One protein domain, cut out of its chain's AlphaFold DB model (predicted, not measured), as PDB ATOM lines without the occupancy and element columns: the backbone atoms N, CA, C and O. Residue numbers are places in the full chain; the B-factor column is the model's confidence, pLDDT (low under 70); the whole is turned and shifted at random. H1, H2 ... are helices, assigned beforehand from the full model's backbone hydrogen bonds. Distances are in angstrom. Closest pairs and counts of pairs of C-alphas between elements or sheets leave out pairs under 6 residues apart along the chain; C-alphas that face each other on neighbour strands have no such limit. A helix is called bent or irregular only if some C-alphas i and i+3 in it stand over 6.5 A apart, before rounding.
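What this domain is: This is residues 3 to 103 of the 103 residues of the protein "MerR family transcriptional regulator" of Pseudonocardiaceae bacterium (UniProt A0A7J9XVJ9). A loose zigzag of three helices: the long H3 and H2 form a helical hairpin that opens as a V, and H1 lies apart beyond H2. Residues 87 to 103 stick out free. The printed part has 101 residues, with H1, H2, H3 in chain order and no named strand, class all helix; it is loose, radius of gyration of the C-alphas 17.0 A, and flat, 51 by 41 by 17 A.

Where its parts are: Find C-alpha 70 at (266.371, 179.237, 167.802); H3, residues 70 to 101, runs 46.4 A to C-alpha 101 at (250.799, 136.602, 177.465). H2, residues 42 to 63, spans 30.7 A, with a kink of 27 degrees near residue 57; it is irregular, but only just, C-alphas 58 and 61 being 6.8 A apart. H1, residues 19 to 32, spans 20.5 A from C-alpha 19 at (270.403, 163.408, 190.663).

How they stand to each other: H3 touches H2 with residues 70 to 85 alone; the closest C-alphas, of Ser 63 and Ala 70, are 4.8 A apart. This hairpin runs opposite ways at a shallow tilt of 33 degrees, only just short of steep. H1 is apart from both. Each O i to N i+4 pair is within hydrogen-bond range in H1 and H3, and 16 of 18 in H2.

The domain as a whole: The farthest C-alphas, of Pro 68 and Gly 103, are 54.3 A apart. The printed part has no cut, and both links are short. Residues 3 to 18 hold no named element. Look for pLDDT under 70 at residues 102 to 103.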
ATOM      1  N   LEU A   3     276.972 148.902 187.662       92.81
ATOM      2  CA  LEU A   3     276.181 149.743 186.754       92.81
ATOM      3  C   LEU A   3     277.044 150.579 185.794       92.81
ATOM      4  O   LEU A   3     276.681 150.725 184.629       92.81
ATOM      5  N   GLU A   4     278.195 151.086 186.243       92.50
ATOM      6  CA  GLU A   4     279.156 151.799 185.385       92.50
ATOM      7  C   GLU A   4     279.858 150.839 184.422       92.50
ATOM      8  O   GLU A   4     279.998 151.151 183.241       92.50
ATOM      9  N   ARG A   5     280.266 149.650 184.900       93.12
ATOM     10  CA  ARG A   5     280.941 148.633 184.071       93.12
ATOM     11  C   ARG A   5     280.062 148.178 182.911       93.12
ATOM     12  O   ARG A   5     280.562 147.905 181.824       93.12
ATOM     13  N   HIS A   6     278.753 148.128 183.132       93.75
ATOM     14  CA  HIS A   6     277.769 147.847 182.093       93.75
ATOM     15  C   HIS A   6     277.261 149.102 181.366       93.75
ATOM     16  O   HIS A   6     276.454 148.987 180.450       93.75
ATOM     17  N   GLY A   7     277.753 150.292 181.714       92.06
ATOM     18  CA  GLY A   7     277.440 151.551 181.038       92.06
ATOM     19  C   GLY A   7     276.030 152.086 181.290       92.06
ATOM     20  O   GLY A   7     275.604 152.987 180.571       92.06
ATOM     21  N   VAL A   8     275.312 151.554 182.282       94.31
ATOM     22  CA  VAL A   8     273.951 151.979 182.645       94.31
ATOM     23  C   VAL A   8     273.976 153.423 183.147       94.31
ATOM     24  O   VAL A   8     273.246 154.267 182.629       94.31
ATOM     25  N   ILE A   9     274.892 153.726 184.069       94.56
ATOM     26  CA  ILE A   9     275.183 155.084 184.552       94.56
ATOM     27  C   ILE A   9     276.620 155.463 184.195       94.56
ATOM     28  O   ILE A   9     277.482 154.594 184.053       94.56
ATOM     29  N   ARG A  10     276.881 156.763 184.044       91.00
ATOM     30  CA  ARG A  10     278.225 157.313 183.833       91.00
ATOM     31  C   ARG A  10     278.363 158.597 184.648       91.00
ATOM     32  O   ARG A  10     277.378 159.329 184.731       91.00
ATOM     33  N   PRO A  11     279.532 158.866 185.245       90.69
ATOM     34  CA  PRO A  11     279.758 160.147 185.891       90.69
ATOM     35  C   PRO A  11     279.775 161.255 184.832       90.69
ATOM     36  O   PRO A  11     280.143 161.020 183.675       90.69
ATOM     37  N   GLY A  12     279.381 162.465 185.226       87.88
ATOM     38  CA  GLY A  12     279.516 163.650 184.387       87.88
ATOM     39  C   GLY A  12     280.983 164.020 184.146       87.88
ATOM     40  O   GLY A  12     281.901 163.408 184.694       87.88
ATOM     41  N   ALA A  13     281.221 165.070 183.357       87.00
ATOM     42  CA  ALA A  13     282.574 165.493 182.968       87.00
ATOM     43  C   ALA A  13     283.506 165.795 184.161       87.00
ATOM     44  O   ALA A  13     284.711 165.592 184.067       87.00
ATOM     45  N   ALA A  14     282.949 166.239 185.292       91.25
ATOM     46  CA  ALA A  14     283.690 166.507 186.526       91.25
ATOM     47  C   ALA A  14     283.914 165.260 187.412       91.25
ATOM     48  O   ALA A  14     284.430 165.384 188.518       91.25
ATOM     49  N   GLY A  15     283.500 164.067 186.969       91.75
ATOM     50  CA  GLY A  15     283.628 162.818 187.730       91.75
ATOM     51  C   GLY A  15     282.515 162.565 188.755       91.75
ATOM     52  O   GLY A  15     282.524 161.524 189.408       91.75
ATOM     53  N   PHE A  16     281.541 163.473 188.883       92.81
ATOM     54  CA  PHE A  16     280.429 163.355 189.833       92.81
ATOM     55  C   PHE A  16     279.153 162.816 189.183       92.81
ATOM     56  O   PHE A  16     278.905 163.031 187.995       92.81
ATOM     57  N   TYR A  17     278.331 162.141 189.988       93.12
ATOM     58  CA  TYR A  17     276.980 161.721 189.620       93.12
ATOM     59  C   TYR A  17     275.970 162.823 189.909       93.12
ATOM     60  O   TYR A  17     276.023 163.452 190.966       93.12
ATOM     61  N   ASP A  18     275.042 163.028 188.979       93.12
ATOM     62  CA  ASP A  18     273.898 163.912 189.168       93.12
ATOM     63  C   ASP A  18     272.710 163.173 189.810       93.12
ATOM     64  O   ASP A  18     272.752 161.972 190.111       93.12
ATOM     65  N   VAL A  19     271.638 163.923 190.058       94.31
ATOM     66  CA  VAL A  19     270.403 163.408 190.663       94.31
ATOM     67  C   VAL A  19     269.747 162.317 189.813       94.31
ATOM     68  O   VAL A  19     269.191 161.366 190.368       94.31
ATOM     69  N   ASP A  20     269.872 162.402 188.489       94.06
ATOM     70  CA  ASP A  20     269.285 161.444 187.557       94.06
ATOM     71  C   ASP A  20     270.057 160.124 187.576       94.06
ATOM     72  O   ASP A  20     269.453 159.054 187.642       94.06
ATOM     73  N   ALA A  21     271.389 160.164 187.631       94.25
ATOM     74  CA  ALA A  21     272.214 158.975 187.802       94.25
ATOM     75  C   ALA A  21     271.896 158.242 189.117       94.25
ATOM     76  O   ALA A  21     271.837 157.008 189.140       94.25
ATOM     77  N   VAL A  22     271.627 158.983 190.199       94.69
ATOM     78  CA  VAL A  22     271.171 158.402 191.474       94.69
ATOM     79  C   VAL A  22     269.787 157.763 191.328       94.69
ATOM     80  O   VAL A  22     269.574 156.653 191.820       94.69
ATOM     81  N   ALA A  23     268.848 158.421 190.642       96.12
ATOM     82  CA  ALA A  23     267.521 157.866 190.385       96.12
ATOM     83  C   ALA A  23     267.593 156.576 189.547       96.12
ATOM     84  O   ALA A  23     266.990 155.566 189.919       96.12
ATOM     85  N   VAL A  24     268.402 156.564 188.481       95.88
ATOM     86  CA  VAL A  24     268.654 155.375 187.651       95.88
ATOM     87  C   VAL A  24     269.245 154.243 188.487       95.88
ATOM     88  O   VAL A  24     268.793 153.105 188.374       95.88
ATOM     89  N   ALA A  25     270.210 154.531 189.365       95.44
ATOM     90  CA  ALA A  25     270.805 153.519 190.233       95.44
ATOM     91  C   ALA A  25     269.784 152.903 191.206       95.44
ATOM     92  O   ALA A  25     269.787 151.687 191.402       95.44
ATOM     93  N   ARG A  26     268.879 153.711 191.774       96.44
ATOM     94  CA  ARG A  26     267.798 153.223 192.652       96.44
ATOM     95  C   ARG A  26     266.803 152.339 191.905       96.44
ATOM     96  O   ARG A  26     266.438 151.284 192.414       96.44
ATOM     97  N   ILE A  27     266.396 152.738 190.699       97.06
ATOM     98  CA  ILE A  27     265.497 151.934 189.856       97.06
ATOM     99  C   ILE A  27     266.171 150.615 189.476       97.06
ATOM    100  O   ILE A  27     265.575 149.554 189.629       97.06
ATOM    101  N   ALA A  28     267.432 150.665 189.042       96.31
ATOM    102  CA  ALA A  28     268.194 149.474 188.696       96.31
ATOM    103  C   ALA A  28     268.323 148.510 189.884       96.31
ATOM    104  O   ALA A  28     268.190 147.306 189.695       96.31
ATOM    105  N   ALA A  29     268.527 149.028 191.101       95.19
ATOM    106  CA  ALA A  29     268.533 148.217 192.314       95.19
ATOM    107  C   ALA A  29     267.175 147.533 192.548       95.19
ATOM    108  O   ALA A  29     267.146 146.326 192.754       95.19
ATOM    109  N   ALA A  30     266.056 148.250 192.422       97.31
ATOM    110  CA  ALA A  30     264.722 147.655 192.558       97.31
ATOM    111  C   ALA A  30     264.442 146.573 191.496       97.31
ATOM    112  O   ALA A  30     263.821 145.557 191.783       97.31
ATOM    113  N   MET A  31     264.950 146.729 190.267       96.69
ATOM    114  CA  MET A  31     264.797 145.715 189.213       96.69
ATOM    115  C   MET A  31     265.506 144.390 189.548       96.69
ATOM    116  O   MET A  31     265.082 143.335 189.067       96.69
ATOM    117  N   THR A  32     266.535 144.407 190.404       95.19
ATOM    118  CA  THR A  32     267.213 143.172 190.836       95.19
ATOM    119  C   THR A  32     266.307 142.252 191.654       95.19
ATOM    120  O   THR A  32     266.476 141.037 191.580       95.19
ATOM    121  N   GLU A  33     265.286 142.793 192.330       96.31
ATOM    122  CA  GLU A  33     264.266 142.013 193.055       96.31
ATOM    123  C   GLU A  33     263.453 141.106 192.114       96.31
ATOM    124  O   GLU A  33     262.894 140.098 192.538       96.31
ATOM    125  N   PHE A  34     263.449 141.422 190.815       96.06
ATOM    126  CA  PHE A  34     262.798 140.655 189.751       96.06
ATOM    127  C   PHE A  34     263.795 139.851 188.894       96.06
ATOM    128  O   PHE A  34     263.432 139.350 187.831       96.06
ATOM    129  N   GLY A  35     265.063 139.742 189.311       96.06
ATOM    130  CA  GLY A  35     266.114 139.006 188.593       96.06
ATOM    131  C   GLY A  35     266.808 139.783 187.463       96.06
ATOM    132  O   GLY A  35     267.599 139.214 186.706       96.06
ATOM    133  N   LEU A  36     266.553 141.088 187.323       96.06
ATOM    134  CA  LEU A  36     267.211 141.926 186.318       96.06
ATOM    135  C   LEU A  36     268.505 142.543 186.862       96.06
ATOM    136  O   LEU A  36     268.497 143.529 187.589       96.06
ATOM    137  N   GLU A  37     269.638 141.980 186.452       94.38
ATOM    138  CA  GLU A  37     270.969 142.525 186.730       94.38
ATOM    139  C   GLU A  37     271.392 143.648 185.763       94.38
ATOM    140  O   GLU A  37     270.898 143.765 184.638       94.38
ATOM    141  N   ALA A  38     272.424 144.409 186.148       94.44
ATOM    142  CA  ALA A  38     273.016 145.489 185.349       94.44
ATOM    143  C   ALA A  38     273.365 145.083 183.902       94.44
ATOM    144  O   ALA A  38     273.184 145.872 182.971       94.44
ATOM    145  N   ARG A  39     273.806 143.836 183.676       95.44
ATOM    146  CA  ARG A  39     274.114 143.318 182.331       95.44
ATOM    147  C   ARG A  39     272.891 143.289 181.403       95.44
ATOM    148  O   ARG A  39     273.073 143.446 180.192       95.44
ATOM    149  N   HIS A  40     271.692 143.091 181.961       96.06
ATOM    150  CA  HIS A  40     270.409 143.075 181.250       96.06
ATOM    151  C   HIS A  40     269.928 144.498 180.941       96.06
ATOM    152  O   HIS A  40     269.282 144.723 179.924       96.06
ATOM    153  N   LEU A  41     270.321 145.479 181.761       96.50
ATOM    154  CA  LEU A  41     269.966 146.889 181.572       96.50
ATOM    155  C   LEU A  41     270.716 147.562 180.408       96.50
ATOM    156  O   LEU A  41     270.362 148.662 179.984       96.50
ATOM    157  N   ARG A  42     271.721 146.893 179.829       95.19
ATOM    158  CA  ARG A  42     272.456 147.392 178.653       95.19
ATOM    159  C   ARG A  42     271.559 147.642 177.445       95.19
ATOM    160  O   ARG A  42     271.803 148.586 176.699       95.19
ATOM    161  N   SER A  43     270.530 146.819 177.241       93.19
ATOM    162  CA  SER A  43     269.585 146.997 176.132       93.19
ATOM    163  C   SER A  43     268.726 148.250 176.315       93.19
ATOM    164  O   SER A  43     268.543 148.998 175.355       93.19
ATOM    165  N   PHE A  44     268.278 148.518 177.546       93.81
ATOM    166  CA  PHE A  44     267.561 149.740 177.918       93.81
ATOM    167  C   PHE A  44     268.432 150.973 177.678       93.81
ATOM    168  O   PHE A  44     268.003 151.912 177.012       93.81
ATOM    169  N   ARG A  45     269.696 150.932 178.128       94.56
ATOM    170  CA  ARG A  45     270.665 152.005 177.875       94.56
ATOM    171  C   ARG A  45     270.859 152.266 176.382       94.56
ATOM    172  O   ARG A  45     270.786 153.408 175.945       94.56
ATOM    173  N   ALA A  46     271.072 151.212 175.596       94.62
ATOM    174  CA  ALA A  46     271.273 151.342 174.158       94.62
ATOM    175  C   ALA A  46     270.030 151.889 173.436       94.62
ATOM    176  O   ALA A  46     270.169 152.592 172.438       94.62
ATOM    177  N   ALA A  47     268.820 151.568 173.905       93.06
ATOM    178  CA  ALA A  47     267.588 152.151 173.380       93.06
ATOM    179  C   ALA A  47     267.504 153.654 173.679       93.06
ATOM    180  O   ALA A  47     267.270 154.430 172.755       93.06
ATOM    181  N   ALA A  48     267.799 154.060 174.917       94.25
ATOM    182  CA  ALA A  48     267.838 155.468 175.307       94.25
ATOM    183  C   ALA A  48     268.885 156.264 174.507       94.25
ATOM    184  O   ALA A  48     268.571 157.323 173.975       94.25
ATOM    185  N   ASP A  49     270.105 155.737 174.339       94.75
ATOM    186  CA  ASP A  49     271.155 156.407 173.554       94.75
ATOM    187  C   ASP A  49     270.732 156.594 172.075       94.75
ATOM    188  O   ASP A  49     271.038 157.620 171.463       94.75
ATOM    189  N   ARG A  50     269.986 155.637 171.494       95.12
ATOM    190  CA  ARG A  50     269.419 155.775 170.137       95.12
ATOM    191  C   ARG A  50     268.334 156.847 170.065       95.12
ATOM    192  O   ARG A  50     268.327 157.617 169.108       95.12
ATOM    193  N   GLU A  51     267.442 156.906 171.054       95.00
ATOM    194  CA  GLU A  51     266.425 157.962 171.138       95.00
ATOM    195  C   GLU A  51     267.077 159.340 171.258       95.00
ATOM    196  O   GLU A  51     266.754 160.228 170.475       95.00
ATOM    197  N   VAL A  52     268.069 159.504 172.141       95.25
ATOM    198  CA  VAL A  52     268.836 160.756 172.274       95.25
ATOM    199  C   VAL A  52     269.448 161.173 170.936       95.25
ATOM    200  O   VAL A  52     269.313 162.328 170.535       95.25
ATOM    201  N   GLY A  53     270.080 160.238 170.218       96.06
ATOM    202  CA  GLY A  53     270.661 160.510 168.904       96.06
ATOM    203  C   GLY A  53     269.629 160.991 167.881       96.06
ATOM    204  O   GLY A  53     269.868 161.982 167.191       96.06
ATOM    205  N   LEU A  54     268.469 160.333 167.813       96.19
ATOM    206  CA  LEU A  54     267.376 160.723 166.920       96.19
ATOM    207  C   LEU A  54     266.834 162.117 167.264       96.19
ATOM    208  O   LEU A  54     266.713 162.965 166.382       96.19
ATOM    209  N   LEU A  55     266.542 162.379 168.541       95.56
ATOM    210  CA  LEU A  55     265.999 163.666 168.979       95.56
ATOM    211  C   LEU A  55     266.985 164.813 168.725       95.56
ATOM    212  O   LEU A  55     266.593 165.862 168.213       95.56
ATOM    213  N   ALA A  56     268.275 164.595 168.994       95.25
ATOM    214  CA  ALA A  56     269.320 165.574 168.708       95.25
ATOM    215  C   ALA A  56     269.431 165.881 167.204       95.25
ATOM    216  O   ALA A  56     269.581 167.043 166.821       95.25
ATOM    217  N   GLN A  57     269.316 164.868 166.339       96.19
ATOM    218  CA  GLN A  57     269.318 165.054 164.883       96.19
ATOM    219  C   GLN A  57     268.120 165.880 164.399       96.19
ATOM    220  O   GLN A  57     268.287 166.736 163.531       96.19
ATOM    221  N   LEU A  58     266.935 165.663 164.978       95.94
ATOM    222  CA  LEU A  58     265.733 166.436 164.652       95.94
ATOM    223  C   LEU A  58     265.831 167.892 165.133       95.94
ATOM    224  O   LEU A  58     265.367 168.797 164.443       95.94
ATOM    225  N   ALA A  59     266.474 168.132 166.279       94.81
ATOM    226  CA  ALA A  59     266.654 169.465 166.862       94.81
ATOM    227  C   ALA A  59     267.769 170.298 166.221       94.81
ATOM    228  O   ALA A  59     267.662 171.526 166.151       94.81
ATOM    229  N   ALA A  60     268.810 169.648 165.699       95.12
ATOM    230  CA  ALA A  60     269.959 170.298 165.074       95.12
ATOM    231  C   ALA A  60     269.622 171.364 164.004       95.12
ATOM    232  O   ALA A  60     270.244 172.428 164.025       95.12
ATOM    233  N   PRO A  61     268.684 171.157 163.058       94.88
ATOM    234  CA  PRO A  61     268.340 172.197 162.088       94.88
ATOM    235  C   PRO A  61     267.589 173.385 162.709       94.88
ATOM    236  O   PRO A  61     267.710 174.499 162.205       94.88
ATOM    237  N   VAL A  62     266.825 173.176 163.789       94.06
ATOM    238  CA  VAL A  62     266.067 174.248 164.459       94.06
ATOM    239  C   VAL A  62     267.010 175.183 165.207       94.06
ATOM    240  O   VAL A  62     266.866 176.398 165.081       94.06
ATOM    241  N   SER A  63     268.011 174.631 165.896       91.69
ATOM    242  CA  SER A  63     268.987 175.410 166.668       91.69
ATOM    243  C   SER A  63     269.961 176.218 165.804       91.69
ATOM    244  O   SER A  63     270.517 177.202 166.274       91.69
ATOM    245  N   ARG A  64     270.164 175.839 164.534       91.50
ATOM    246  CA  ARG A  64     271.078 176.525 163.598       91.50
ATOM    247  C   ARG A  64     270.466 177.731 162.881       91.50
ATOM    248  O   ARG A  64     271.162 178.383 162.104       91.50
ATOM    249  N   LYS A  65     269.175 178.013 163.075       88.25
ATOM    250  CA  LYS A  65     268.525 179.174 162.455       88.25
ATOM    251  C   LYS A  65     269.116 180.469 163.017       88.25
ATOM    252  O   LYS A  65     269.371 180.565 164.211       88.25
ATOM    253  N   HIS A  66     269.310 181.469 162.157       82.06
ATOM    254  CA  HIS A  66     269.816 182.786 162.552       82.06
ATOM    255  C   HIS A  66     268.691 183.619 163.189       82.06
ATOM    256  O   HIS A  66     268.158 184.542 162.581       82.06
ATOM    257  N   ASP A  67     268.269 183.206 164.381       90.56
ATOM    258  CA  ASP A  67     267.192 183.805 165.166       90.56
ATOM    259  C   ASP A  67     267.554 183.675 166.659       90.56
ATOM    260  O   ASP A  67     267.924 182.571 167.077       90.56
ATOM    261  N   PRO A  68     267.457 184.754 167.461       87.06
ATOM    262  CA  PRO A  68     267.684 184.720 168.909       87.06
ATOM    263  C   PRO A  68     266.958 183.586 169.652       87.06
ATOM    264  O   PRO A  68     267.511 183.028 170.599       87.06
ATOM    265  N   ASP A  69     265.771 183.185 169.188       93.69
ATOM    266  CA  ASP A  69     264.930 182.179 169.853       93.69
ATOM    267  C   ASP A  69     265.166 180.743 169.342       93.69
ATOM    268  O   ASP A  69     264.481 179.797 169.747       93.69
ATOM    269  N   ALA A  70     266.118 180.538 168.426       93.25
ATOM    270  CA  ALA A  70     266.371 179.237 167.802       93.25
ATOM    271  C   ALA A  70     266.712 178.134 168.818       93.25
ATOM    272  O   ALA A  70     266.212 177.014 168.693       93.25
ATOM    273  N   HIS A  71     267.512 178.456 169.838       92.44
ATOM    274  CA  HIS A  71     267.879 177.512 170.895       92.44
ATOM    275  C   HIS A  71     266.689 177.143 171.779       92.44
ATOM    276  O   HIS A  71     266.407 175.960 171.939       92.44
ATOM    277  N   ALA A  72     265.931 178.134 172.256       95.00
ATOM    278  CA  ALA A  72     264.758 177.893 173.094       95.00
ATOM    279  C   ALA A  72     263.713 177.014 172.384       95.00
ATOM    280  O   ALA A  72     263.157 176.095 172.979       95.00
ATOM    281  N   ARG A  73     263.490 177.238 171.082       94.69
ATOM    282  CA  ARG A  73     262.580 176.397 170.285       94.69
ATOM    283  C   ARG A  73     263.111 174.986 170.057       94.69
ATOM    284  O   ARG A  73     262.320 174.048 170.013       94.69
ATOM    285  N   ALA A  74     264.421 174.823 169.883       95.69
ATOM    286  CA  ALA A  74     265.022 173.500 169.767       95.69
ATOM    287  C   ALA A  74     264.887 172.719 171.084       95.69
ATOM    288  O   ALA A  74     264.511 171.549 171.046       95.69
ATOM    289  N   ASP A  75     265.115 173.374 172.223       95.50
ATOM    290  CA  ASP A  75     264.984 172.769 173.550       95.50
ATOM    291  C   ASP A  75     263.536 172.363 173.849       95.50
ATOM    292  O   ASP A  75     263.298 171.233 174.280       95.50
ATOM    293  N   GLU A  76     262.558 173.227 173.552       96.56
ATOM    294  CA  GLU A  76     261.141 172.885 173.724       96.56
ATOM    295  C   GLU A  76     260.742 171.709 172.826       96.56
ATOM    296  O   GLU A  76     260.123 170.752 173.288       96.56
ATOM    297  N   MET A  77     261.187 171.704 171.567       96.25
ATOM    298  CA  MET A  77     260.924 170.589 170.660       96.25
ATOM    299  C   MET A  77     261.520 169.271 171.177       96.25
ATOM    300  O   MET A  77     260.855 168.236 171.126       96.25
ATOM    301  N   VAL A  78     262.754 169.278 171.693       96.81
ATOM    302  CA  VAL A  78     263.365 168.081 172.300       96.81
ATOM    303  C   VAL A  78     262.565 167.624 173.513       96.81
ATOM    304  O   VAL A  78     262.329 166.424 173.666       96.81
ATOM    305  N   ARG A  79     262.121 168.556 174.358       96.25
ATOM    306  CA  ARG A  79     261.335 168.261 175.559       96.25
ATOM    307  C   ARG A  79     260.002 167.598 175.218       96.25
ATOM    308  O   ARG A  79     259.665 166.568 175.807       96.25
ATOM    309  N   GLU A  80     259.268 168.155 174.259       97.31
ATOM    310  CA  GLU A  80     258.003 167.595 173.783       97.31
ATOM    311  C   GLU A  80     258.203 166.211 173.156       97.31
ATOM    312  O   GLU A  80     257.504 165.256 173.514       97.31
ATOM    313  N   LEU A  81     259.195 166.067 172.271       96.56
ATOM    314  CA  LEU A  81     259.490 164.790 171.626       96.56
ATOM    315  C   LEU A  81     259.920 163.722 172.638       96.56
ATOM    316  O   LEU A  81     259.462 162.587 172.543       96.56
ATOM    317  N   ALA A  82     260.738 164.065 173.635       95.94
ATOM    318  CA  ALA A  82     261.130 163.137 174.694       95.94
ATOM    319  C   ALA A  82     259.912 162.641 175.492       95.94
ATOM    320  O   ALA A  82     259.767 161.439 175.728       95.94
ATOM    321  N   ALA A  83     258.990 163.540 175.853       96.44
ATOM    322  CA  ALA A  83     257.765 163.170 176.559       96.44
ATOM    323  C   ALA A  83     256.863 162.244 175.719       96.44
ATOM    324  O   ALA A  83     256.285 161.287 176.249       96.44
ATOM    325  N   LEU A  84     256.750 162.502 174.413       96.69
ATOM    326  CA  LEU A  84     256.015 161.642 173.484       96.69
ATOM    327  C   LEU A  84     256.680 160.268 173.329       96.69
ATOM    328  O   LEU A  84     255.978 159.257 173.392       96.69
ATOM    329  N   SER A  85     258.008 160.211 173.201       95.44
ATOM    330  CA  SER A  85     258.770 158.961 173.075       95.44
ATOM    331  C   SER A  85     258.576 158.046 174.280       95.44
ATOM    332  O   SER A  85     258.265 156.868 174.107       95.44
ATOM    333  N   VAL A  86     258.634 158.582 175.505       94.50
ATOM    334  CA  VAL A  86     258.387 157.796 176.728       94.50
ATOM    335  C   VAL A  86     256.973 157.202 176.737       94.50
ATOM    336  O   VAL A  86     256.788 156.024 177.057       94.50
ATOM    337  N   ARG A  87     255.961 157.990 176.347       97.19
ATOM    338  CA  ARG A  87     254.568 157.513 176.262       97.19
ATOM    339  C   ARG A  87     254.402 156.438 175.188       97.19
ATOM    340  O   ARG A  87     253.750 155.426 175.445       97.19
ATOM    341  N   LEU A  88     255.001 156.634 174.015       96.25
ATOM    342  CA  LEU A  88     255.004 155.655 172.929       96.25
ATOM    343  C   LEU A  88     255.660 154.344 173.379       96.25
ATOM    344  O   LEU A  88     255.065 153.282 173.207       96.25
ATOM    345  N   HIS A  89     256.836 154.413 174.006       95.44
ATOM    346  CA  HIS A  89     257.563 153.247 174.506       95.44
ATOM    347  C   HIS A  89     256.714 152.428 175.487       95.44
ATOM    348  O   HIS A  89     256.550 151.220 175.311       95.44
ATOM    349  N   ALA A  90     256.104 153.085 176.477       95.88
ATOM    350  CA  ALA A  90     255.240 152.419 177.447       95.88
ATOM    351  C   ALA A  90     254.047 151.707 176.780       95.88
ATOM    352  O   ALA A  90     253.694 150.585 177.158       95.88
ATOM    353  N   LEU A  91     253.435 152.328 175.764       97.75
ATOM    354  CA  LEU A  91     252.340 151.722 175.006       97.75
ATOM    355  C   LEU A  91     252.807 150.524 174.173       97.75
ATOM    356  O   LEU A  91     252.136 149.495 174.205       97.75
ATOM    357  N   LEU A  92     253.948 150.624 173.485       95.75
ATOM    358  CA  LEU A  92     254.523 149.527 172.697       95.75
ATOM    359  C   LEU A  92     254.891 148.320 173.569       95.75
ATOM    360  O   LEU A  92     254.608 147.183 173.197       95.75
ATOM    361  N   VAL A  93     255.460 148.547 174.758       95.38
ATOM    362  CA  VAL A  93     255.723 147.475 175.734       95.38
ATOM    363  C   VAL A  93     254.411 146.826 176.173       95.38
ATOM    364  O   VAL A  93     254.281 145.602 176.148       95.38
ATOM    365  N   LYS A  94     253.402 147.631 176.525       95.62
ATOM    366  CA  LYS A  94     252.092 147.128 176.962       95.62
ATOM    367  C   LYS A  94     251.393 146.300 175.883       95.62
ATOM    368  O   LYS A  94     250.801 145.269 176.201       95.62
ATOM    369  N   THR A  95     251.414 146.738 174.625       96.69
ATOM    370  CA  THR A  95     250.800 145.990 173.517       96.69
ATOM    371  C   THR A  95     251.600 144.739 173.169       96.69
ATOM    372  O   THR A  95     250.992 143.688 172.972       96.69
ATOM    373  N   GLY A  96     252.934 144.807 173.184       95.31
ATOM    374  CA  GLY A  96     253.807 143.652 172.974       95.31
ATOM    375  C   GLY A  96     253.598 142.555 174.021       95.31
ATOM    376  O   GLY A  96     253.414 141.394 173.664       95.31
ATOM    377  N   LEU A  97     253.528 142.920 175.305       94.50
ATOM    378  CA  LEU A  97     253.268 141.974 176.397       94.50
ATOM    379  C   LEU A  97     251.900 141.299 176.277       94.50
ATOM    380  O   LEU A  97     251.800 140.096 176.485       94.50
ATOM    381  N   ARG A  98     250.851 142.040 175.894       91.88
ATOM    382  CA  ARG A  98     249.530 141.440 175.629       91.88
ATOM    383  C   ARG A  98     249.602 140.362 174.549       91.88
ATOM    384  O   ARG A  98     248.939 139.346 174.688       91.88
ATOM    385  N   GLY A  99     250.403 140.573 173.504       89.00
ATOM    386  CA  GLY A  99     250.599 139.584 172.443       89.00
ATOM    387  C   GLY A  99     251.370 138.337 172.887       89.00
ATOM    388  O   GLY A  99     251.147 137.274 172.331       89.00
ATOM    389  N   GLN A 100     252.250 138.456 173.884       88.56
ATOM    390  CA  GLN A 100     253.044 137.336 174.408       88.56
ATOM    391  C   GLN A 100     252.325 136.550 175.512       88.56
ATOM    392  O   GLN A 100     252.532 135.353 175.639       88.56
ATOM    393  N   ILE A 101     251.504 137.220 176.328       81.12
ATOM    394  CA  ILE A 101     250.799 136.602 177.465       81.12
ATOM    395  C   ILE A 101     249.468 135.972 177.034       81.12
ATOM    396  O   ILE A 101     249.032 135.000 177.640       81.12
ATOM    397  N   ASN A 102     248.817 136.514 176.001       69.94
ATOM    398  CA  ASN A 102     247.555 135.977 175.476       69.94
ATOM    399  C   ASN A 102     247.754 135.006 174.294       69.94
ATOM    400  O   ASN A 102     246.771 134.672 173.631       69.94
ATOM    401  N   GLY A 103     249.006 134.657 173.976       53.81
ATOM    402  CA  GLY A 103     249.380 133.729 172.905       53.81
ATOM    403  C   GLY A 103     249.553 132.298 173.388       53.81
ATOM    404  O   GLY A 103     249.705 132.100 174.613       53.81
TER     405      GLY A 103